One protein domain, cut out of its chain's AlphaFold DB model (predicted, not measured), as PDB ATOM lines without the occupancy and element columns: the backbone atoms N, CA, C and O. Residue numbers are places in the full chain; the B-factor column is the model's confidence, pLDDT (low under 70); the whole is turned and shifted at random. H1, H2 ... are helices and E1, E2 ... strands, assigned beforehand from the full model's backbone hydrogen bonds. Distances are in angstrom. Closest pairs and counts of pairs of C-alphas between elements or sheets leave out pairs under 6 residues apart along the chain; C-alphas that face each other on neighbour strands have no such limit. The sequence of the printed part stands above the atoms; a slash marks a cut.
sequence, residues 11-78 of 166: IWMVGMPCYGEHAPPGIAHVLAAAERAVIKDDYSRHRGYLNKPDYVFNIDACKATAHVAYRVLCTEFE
ATOM      1  N   ILE A  11      77.438 101.281 134.718       84.88
ATOM      2  CA  ILE A  11      78.747 101.393 135.363       84.88
ATOM      3  C   ILE A  11      78.721 102.588 136.312       84.88
ATOM      4  O   ILE A  11      78.250 103.674 135.975       84.88
ATOM      5  N   TRP A  12      79.243 102.381 137.518       88.19
ATOM      6  CA  TRP A  12      79.404 103.442 138.500       88.19
ATOM      7  C   TRP A  12      80.765 104.101 138.334       88.19
ATOM      8  O   TRP A  12      81.803 103.442 138.390       88.19
ATOM      9  N   MET A  13      80.757 105.414 138.152       92.44
ATOM     10  CA  MET A  13      81.958 106.220 138.002       92.44
ATOM     11  C   MET A  13      81.992 107.293 139.086       92.44
ATOM     12  O   MET A  13      81.090 108.119 139.182       92.44
ATOM     13  N   VAL A  14      83.057 107.314 139.884       93.19
ATOM     14  CA  VAL A  14      83.313 108.374 140.872       93.19
ATOM     15  C   VAL A  14      83.707 109.662 140.149       93.19
ATOM     16  O   VAL A  14      84.390 109.579 139.137       93.19
ATOM     17  N   GLY A  15      83.332 110.852 140.611       92.69
ATOM     18  CA  GLY A  15      83.802 112.113 140.027       92.69
ATOM     19  C   GLY A  15      85.330 112.263 140.081       92.69
ATOM     20  O   GLY A  15      86.015 111.617 140.869       92.69
ATOM     21  N   MET A  16      85.887 113.087 139.200       93.88
ATOM     22  CA  MET A  16      87.325 113.350 139.113       93.88
ATOM     23  C   MET A  16      87.554 114.768 138.573       93.88
ATOM     24  O   MET A  16      86.943 115.105 137.564       93.88
ATOM     25  N   PRO A  17      88.420 115.597 139.185       93.00
ATOM     26  CA  PRO A  17      88.611 117.002 138.813       93.00
ATOM     27  C   PRO A  17      89.455 117.155 137.541       93.00
ATOM     28  O   PRO A  17      90.575 117.651 137.573       93.00
ATOM     29  N   CYS A  18      88.934 116.689 136.412       92.44
ATOM     30  CA  CYS A  18      89.619 116.742 135.125       92.44
ATOM     31  C   CYS A  18      88.686 117.071 133.960       92.44
ATOM     32  O   CYS A  18      89.103 116.961 132.814       92.44
ATOM     33  N   TYR A  19      87.435 117.461 134.207       92.75
ATOM     34  CA  TYR A  19      86.455 117.797 133.173       92.75
ATOM     35  C   TYR A  19      86.266 119.309 133.039       92.75
ATOM     36  O   TYR A  19      86.425 120.064 134.001       92.75
ATOM     37  N   GLY A  20      85.863 119.745 131.841       89.06
ATOM     38  CA  GLY A  20      85.535 121.143 131.564       89.06
ATOM     39  C   GLY A  20      86.705 122.081 131.837       89.06
ATOM     40  O   GLY A  20      87.775 121.937 131.254       89.06
ATOM     41  N   GLU A  21      86.505 123.030 132.744       87.81
ATOM     42  CA  GLU A  21      87.503 124.017 133.163       87.81
ATOM     43  C   GLU A  21      88.727 123.416 133.874       87.81
ATOM     44  O   GLU A  21      89.781 124.045 133.896       87.81
ATOM     45  N   HIS A  22      88.613 122.195 134.408       89.75
ATOM     46  CA  HIS A  22      89.715 121.474 135.059       89.75
ATOM     47  C   HIS A  22      90.477 120.553 134.094       89.75
ATOM     48  O   HIS A  22      91.401 119.846 134.493       89.75
ATOM     49  N   ALA A  23      90.080 120.515 132.823       88.56
ATOM     50  CA  ALA A  23      90.693 119.652 131.831       88.56
ATOM     51  C   ALA A  23      92.123 120.122 131.488       88.56
ATOM     52  O   ALA A  23      92.332 121.319 131.263       88.56
ATOM     53  N   PRO A  24      93.114 119.210 131.390       85.88
ATOM     54  CA  PRO A  24      94.465 119.588 130.998       85.88
ATOM     55  C   PRO A  24      94.491 120.323 129.646       85.88
ATOM     56  O   PRO A  24      93.786 119.918 128.711       85.88
ATOM     57  N   PRO A  25      95.315 121.377 129.491       82.75
ATOM     58  CA  PRO A  25      95.397 122.123 128.242       82.75
ATOM     59  C   PRO A  25      95.676 121.216 127.037       82.75
ATOM     60  O   PRO A  25      96.655 120.473 126.999       82.75
ATOM     61  N   GLY A  26      94.808 121.299 126.029       83.06
ATOM     62  CA  GLY A  26      94.928 120.526 124.793       83.06
ATOM     63  C   GLY A  26      94.337 119.114 124.838       83.06
ATOM     64  O   GLY A  26      94.321 118.461 123.795       83.06
ATOM     65  N   ILE A  27      93.789 118.650 125.973       86.75
ATOM     66  CA  ILE A  27      93.233 117.289 126.086       86.75
ATOM     67  C   ILE A  27      92.093 117.032 125.091       86.75
ATOM     68  O   ILE A  27      92.012 115.967 124.490       86.75
ATOM     69  N   ALA A  28      91.246 118.028 124.821       84.00
ATOM     70  CA  ALA A  28      90.144 117.871 123.874       84.00
ATOM     71  C   ALA A  28      90.631 117.479 122.467       84.00
ATOM     72  O   ALA A  28      89.962 116.708 121.780       84.00
ATOM     73  N   HIS A  29      91.813 117.955 122.064       80.12
ATOM     74  CA  HIS A  29      92.405 117.715 120.745       80.12
ATOM     75  C   HIS A  29      93.072 116.347 120.592       80.12
ATOM     76  O   HIS A  29      93.547 116.039 119.497       80.12
ATOM     77  N   VAL A  30      93.137 115.559 121.670       84.31
ATOM     78  CA  VAL A  30      93.706 114.203 121.660       84.31
ATOM     79  C   VAL A  30      92.633 113.115 121.721       84.31
ATOM     80  O   VAL A  30      92.925 111.947 121.485       84.31
ATOM     81  N   LEU A  31      91.391 113.503 122.015       85.88
ATOM     82  CA  LEU A  31      90.239 112.609 122.013       85.88
ATOM     83  C   LEU A  31      89.750 112.368 120.590       85.88
ATOM     84  O   LEU A  31      89.662 113.309 119.790       85.88
ATOM     85  N   ALA A  32      89.347 111.128 120.319       83.44
ATOM     86  CA  ALA A  32      88.568 110.820 119.131       83.44
ATOM     87  C   ALA A  32      87.225 111.567 119.181       83.44
ATOM     88  O   ALA A  32      86.719 111.900 120.256       83.44
ATOM     89  N   ALA A  33      86.613 111.813 118.019       83.94
ATOM     90  CA  ALA A  33      85.363 112.572 117.936       83.94
ATOM     91  C   ALA A  33      84.245 111.972 118.812       83.94
ATOM     92  O   ALA A  33      83.561 112.708 119.523       83.94
ATOM     93  N   ALA A  34      84.117 110.640 118.818       84.56
ATOM     94  CA  ALA A  34      83.143 109.927 119.641       84.56
ATOM     95  C   ALA A  34      83.394 110.120 121.147       84.56
ATOM     96  O   ALA A  34      82.471 110.432 121.893       84.56
ATOM     97  N   GLU A  35      84.648 110.009 121.591       89.44
ATOM     98  CA  GLU A  35      85.009 110.234 122.994       89.44
ATOM     99  C   GLU A  35      84.734 111.678 123.395       89.44
ATOM    100  O   GLU A  35      84.120 111.932 124.425       89.44
ATOM    101  N   ARG A  36      85.123 112.641 122.552       90.38
ATOM    102  CA  ARG A  36      84.870 114.058 122.810       90.38
ATOM    103  C   ARG A  36      83.378 114.348 122.958       90.38
ATOM    104  O   ARG A  36      83.018 115.129 123.834       90.38
ATOM    105  N   ALA A  37      82.533 113.737 122.126       90.69
ATOM    106  CA  ALA A  37      81.084 113.871 122.229       90.69
ATOM    107  C   ALA A  37      80.574 113.334 123.576       90.69
ATOM    108  O   ALA A  37      79.932 114.080 124.309       90.69
ATOM    109  N   VAL A  38      80.964 112.111 123.956       92.94
ATOM    110  CA  VAL A  38      80.593 111.506 125.251       92.94
ATOM    111  C   VAL A  38      81.009 112.393 126.426       92.94
ATOM    112  O   VAL A  38      80.181 112.737 127.267       92.94
ATOM    113  N   ILE A  39      82.276 112.821 126.463       93.81
ATOM    114  CA  ILE A  39      82.807 113.643 127.558       93.81
ATOM    115  C   ILE A  39      82.096 115.000 127.632       93.81
ATOM    116  O   ILE A  39      81.788 115.472 128.728       93.81
ATOM    117  N   LYS A  40      81.814 115.631 126.487       92.38
ATOM    118  CA  LYS A  40      81.117 116.923 126.427       92.38
ATOM    119  C   LYS A  40      79.663 116.811 126.887       92.38
ATOM    120  O   LYS A  40      79.193 117.686 127.621       92.38
ATOM    121  N   ASP A  41      78.965 115.769 126.456       93.00
ATOM    122  CA  ASP A  41      77.559 115.547 126.786       93.00
ATOM    123  C   ASP A  41      77.396 115.257 128.279       93.00
ATOM    124  O   ASP A  41      76.596 115.915 128.952       93.00
ATOM    125  N   ASP A  42      78.215 114.360 128.833       92.81
ATOM    126  CA  ASP A  42      78.147 114.022 130.254       92.81
ATOM    127  C   ASP A  42      78.623 115.196 131.135       92.81
ATOM    128  O   ASP A  42      77.987 115.487 132.153       92.81
ATOM    129  N   TYR A  43      79.641 115.965 130.713       92.19
ATOM    130  CA  TYR A  43      80.004 117.227 131.380       92.19
ATOM    131  C   TYR A  43      78.859 118.245 131.364       92.19
ATOM    132  O   TYR A  43      78.603 118.897 132.371       92.19
ATOM    133  N   SER A  44      78.106 118.351 130.271       91.00
ATOM    134  CA  SER A  44      76.958 119.266 130.194       91.00
ATOM    135  C   SER A  44      75.791 118.802 131.075       91.00
ATOM    136  O   SER A  44      75.137 119.624 131.723       91.00
ATOM    137  N   ARG A  45      75.558 117.484 131.148       91.56
ATOM    138  CA  ARG A  45      74.515 116.856 131.973       91.56
ATOM    139  C   ARG A  45      74.786 116.997 133.468       91.56
ATOM    140  O   ARG A  45      73.878 117.328 134.227       91.56
ATOM    141  N   HIS A  46      76.019 116.740 133.890       89.94
ATOM    142  CA  HIS A  46      76.401 116.698 135.304       89.94
ATOM    143  C   HIS A  46      77.116 117.971 135.780       89.94
ATOM    144  O   HIS A  46      77.321 118.145 136.982       89.94
ATOM    145  N   ARG A  47      77.452 118.895 134.873       86.00
ATOM    146  CA  ARG A  47      78.136 120.170 135.149       86.00
ATOM    147  C   ARG A  47      79.387 119.956 136.017       86.00
ATOM    148  O   ARG A  47      80.059 118.931 135.926       86.00
ATOM    149  N   GLY A  48      79.675 120.896 136.917       85.25
ATOM    150  CA  GLY A  48      80.798 120.809 137.850       85.25
ATOM    151  C   GLY A  48      80.725 119.657 138.864       85.25
ATOM    152  O   GLY A  48      81.682 119.474 139.610       85.25
ATOM    153  N   TYR A  49      79.644 118.864 138.927       92.06
ATOM    154  CA  TYR A  49      79.598 117.702 139.823       92.06
ATOM    155  C   TYR A  49      80.508 116.570 139.347       92.06
ATOM    156  O   TYR A  49      81.075 115.882 140.190       92.06
ATOM    157  N   LEU A  50      80.731 116.417 138.034       92.81
ATOM    158  CA  LEU A  50      81.690 115.429 137.518       92.81
ATOM    159  C   LEU A  50      83.110 115.651 138.041       92.81
ATOM    160  O   LEU A  50      83.878 114.697 138.110       92.81
ATOM    161  N   ASN A  51      83.430 116.877 138.462       94.31
ATOM    162  CA  ASN A  51      84.713 117.239 139.052       94.31
ATOM    163  C   ASN A  51      84.814 116.948 140.563       94.31
ATOM    164  O   ASN A  51      85.859 117.215 141.148       94.31
ATOM    165  N   LYS A  52      83.771 116.409 141.213       94.69
ATOM    166  CA  LYS A  52      83.743 116.172 142.669       94.69
ATOM    167  C   LYS A  52      83.990 114.695 143.014       94.69
ATOM    168  O   LYS A  52      83.111 113.879 142.738       94.69
ATOM    169  N   PRO A  53      85.116 114.345 143.663       93.81
ATOM    170  CA  PRO A  53      85.432 112.959 144.022       93.81
ATOM    171  C   PRO A  53      84.416 112.271 144.942       93.81
ATOM    172  O   PRO A  53      84.304 111.056 144.907       93.81
ATOM    173  N   ASP A  54      83.638 113.016 145.726       94.81
ATOM    174  CA  ASP A  54      82.645 112.421 146.638       94.81
ATOM    175  C   ASP A  54      81.333 112.017 145.942       94.81
ATOM    176  O   ASP A  54      80.412 111.505 146.577       94.81
ATOM    177  N   TYR A  55      81.208 112.280 144.638       93.81
ATOM    178  CA  TYR A  55      79.999 112.007 143.866       93.81
ATOM    179  C   TYR A  55      80.193 110.769 142.999       93.81
ATOM    180  O   TYR A  55      81.249 110.577 142.400       93.81
ATOM    181  N   VAL A  56      79.146 109.955 142.885       92.62
ATOM    182  CA  VAL A  56      79.125 108.771 142.023       92.62
ATOM    183  C   VAL A  56      78.038 108.945 140.970       92.62
ATOM    184  O   VAL A  56      76.908 109.327 141.277       92.62
ATOM    185  N   PHE A  57      78.390 108.672 139.721       90.38
ATOM    186  CA  PHE A  57      77.535 108.812 138.554       90.38
ATOM    187  C   PHE A  57      77.251 107.443 137.957       90.38
ATOM    188  O   PHE A  57      78.139 106.594 137.870       90.38
ATOM    189  N   ASN A  58      76.009 107.249 137.531       89.75
ATOM    190  CA  ASN A  58      75.639 106.145 136.667       89.75
ATOM    191  C   ASN A  58      75.952 106.554 135.223       89.75
ATOM    192  O   ASN A  58      75.393 107.543 134.738       89.75
ATOM    193  N   ILE A  59      76.849 105.816 134.577       87.81
ATOM    194  CA  ILE A  59      77.157 105.969 133.159       87.81
ATOM    195  C   ILE A  59      76.790 104.695 132.402       87.81
ATOM    196  O   ILE A  59      76.997 103.576 132.881       87.81
ATOM    197  N   ASP A  60      76.275 104.883 131.189       87.81
ATOM    198  CA  ASP A  60      75.981 103.782 130.279       87.81
ATOM    199  C   ASP A  60      77.274 103.010 129.976       87.81
ATOM    200  O   ASP A  60      78.320 103.618 129.718       87.81
ATOM    201  N   ALA A  61      77.221 101.676 129.953       84.62
ATOM    202  CA  ALA A  61      78.404 100.853 129.684       84.62
ATOM    203  C   ALA A  61      79.109 101.227 128.367       84.62
ATOM    204  O   ALA A  61      80.337 101.214 128.298       84.62
ATOM    205  N   CYS A  62      78.354 101.648 127.346       84.75
ATOM    206  CA  CYS A  62      78.910 102.093 126.066       84.75
ATOM    207  C   CYS A  62      79.752 103.380 126.163       84.75
ATOM    208  O   CYS A  62      80.590 103.629 125.297       84.75
ATOM    209  N   LYS A  63      79.568 104.186 127.215       89.44
ATOM    210  CA  LYS A  63      80.323 105.421 127.476       89.44
ATOM    211  C   LYS A  63      81.530 105.201 128.381       89.44
ATOM    212  O   LYS A  63      82.442 106.031 128.399       89.44
ATOM    213  N   ALA A  64      81.556 104.100 129.130       88.06
ATOM    214  CA  ALA A  64      82.573 103.861 130.145       88.06
ATOM    215  C   ALA A  64      83.991 103.844 129.569       88.06
ATOM    216  O   ALA A  64      84.873 104.484 130.135       88.06
ATOM    217  N   THR A  65      84.204 103.218 128.409       87.19
ATOM    218  CA  THR A  65      85.521 103.191 127.752       87.19
ATOM    219  C   THR A  65      86.036 104.596 127.434       87.19
ATOM    220  O   THR A  65      87.204 104.885 127.684       87.19
ATOM    221  N   ALA A  66      85.168 105.503 126.969       89.94
ATOM    222  CA  ALA A  66      85.551 106.890 126.702       89.94
ATOM    223  C   ALA A  66      85.959 107.622 127.990       89.94
ATOM    224  O   ALA A  66      86.955 108.346 128.002       89.94
ATOM    225  N   HIS A  67      85.237 107.404 129.092       92.06
ATOM    226  CA  HIS A  67      85.594 107.975 130.391       92.06
ATOM    227  C   HIS A  67      86.885 107.400 130.975       92.06
ATOM    228  O   HIS A  67      87.691 108.166 131.504       92.06
ATOM    229  N   VAL A  68      87.106 106.090 130.867       89.06
ATOM    230  CA  VAL A  68      88.347 105.442 131.311       89.06
ATOM    231  C   VAL A  68      89.531 106.010 130.537       89.06
ATOM    232  O   VAL A  68      90.462 106.529 131.153       89.06
ATOM    233  N   ALA A  69      89.457 106.014 129.203       89.25
ATOM    234  CA  ALA A  69      90.506 106.560 128.351       89.25
ATOM    235  C   ALA A  69      90.777 108.038 128.665       89.25
ATOM    236  O   ALA A  69      91.926 108.428 128.864       89.25
ATOM    237  N   TYR A  70      89.724 108.855 128.778       91.88
ATOM    238  CA  TYR A  70      89.832 110.274 129.120       91.88
ATOM    239  C   TYR A  70      90.581 110.496 130.434       91.88
ATOM    240  O   TYR A  70      91.543 111.261 130.482       91.88
ATOM    241  N   ARG A  71      90.174 109.797 131.496       91.75
ATOM    242  CA  ARG A  71      90.766 109.954 132.829       91.75
ATOM    243  C   ARG A  71      92.220 109.522 132.860       91.75
ATOM    244  O   ARG A  71      93.036 110.242 133.426       91.75
ATOM    245  N   VAL A  72      92.540 108.405 132.210       90.06
ATOM    246  CA  VAL A  72      93.916 107.919 132.074       90.06
ATOM    247  C   VAL A  72      94.783 108.949 131.347       90.06
ATOM    248  O   VAL A  72      95.878 109.253 131.815       90.06
ATOM    249  N   LEU A  73      94.298 109.542 130.250       89.94
ATOM    250  CA  LEU A  73      95.031 110.608 129.558       89.94
ATOM    251  C   LEU A  73      95.218 111.836 130.457       89.94
ATOM    252  O   LEU A  73      96.304 112.417 130.469       89.94
ATOM    253  N   CYS A  74      94.182 112.226 131.205       90.06
ATOM    254  CA  CYS A  74      94.253 113.357 132.122       90.06
ATOM    255  C   CYS A  74      95.298 113.151 133.220       90.06
ATOM    256  O   CYS A  74      96.006 114.103 133.520       90.06
ATOM    257  N   THR A  75      95.426 111.947 133.785       88.00
ATOM    258  CA  THR A  75      96.403 111.665 134.850       88.00
ATOM    259  C   THR A  75      97.798 111.371 134.325       88.00
ATOM    260  O   THR A  75      98.784 111.894 134.834       88.00
ATOM    261  N   GLU A  76      97.933 110.502 133.324       86.94
ATOM    262  CA  GLU A  76      99.258 110.027 132.920       86.94
ATOM    263  C   GLU A  76     100.034 111.107 132.178       86.94
ATOM    264  O   GLU A  76     101.240 111.238 132.382       86.94
ATOM    265  N   PHE A  77      99.364 111.972 131.416       87.00
ATOM    266  CA  PHE A  77     100.039 113.121 130.824       87.00
ATOM    267  C   PHE A  77     100.329 114.258 131.808       87.00
ATOM    268  O   PHE A  77     100.893 115.279 131.414       87.00
ATOM    269  N   GLU A  78     100.069 114.095 133.105       80.75
ATOM    270  CA  GLU A  78     100.710 114.950 134.107       80.75
ATOM    271  C   GLU A  78     102.218 114.666 134.221       80.75
ATOM    272  O   GLU A  78     102.997 115.547 134.596       80.75
TER     273      GLU A  78
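AT A GLANCE: This is residues 11 to 78 of the 166 residues of an uncharacterized protein of Stenotrophomonas maltophilia (UniProt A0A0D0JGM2). Two helices, sharply kinked H2 and H3, pack about perpendicular, with the small antiparallel sheet E1 E2 at one end of the pair and short H1 at the other. Printed are 68 residues, mostly helix, in the order E1, H1, H2, E2, H3. The whole is compact, radius of gyration of the C-alphas 10.8 A, spanning 26 by 22 by 20 A.

HOW THE PARTS SIT: E1, residues 11 to 14, and E2, residues 56 to 60, are antiparallel neighbours; N 13 and O 57 are within hydrogen-bond range at 2.9 A. H2, residues 33 to 51, touches H3, residues 61 to 76, with residues 35 to 39 alone, at 79 degrees; the closest C-alphas, Glu 35 and Ala 66, are 5.0 A apart. H1, residues 27 to 30, is close but not clearly touching H2, closest C-alphas Ala 28 and Arg 36, 6.6 A. O i to N i+4 pairs within range are 11 of 15 in H2, 10 of 12 in H3; H1 is too short for one.

IN THESE COORDINATES: E1 begins at C-alpha 11 (78.747, 101.393, 135.363). H2 is 21.6 A long, with a kink of 90 degrees near residue 45. H3, 23.0 A, ends at C-alpha 76 (99.258, 110.027, 132.920).

THE WHOLE: The farthest C-alphas, Ala 33 and Asp 54, are 28.8 A apart. The printed part has no cut; the link E1 to H1 is long. No printed residue is under 70 in pLDDT.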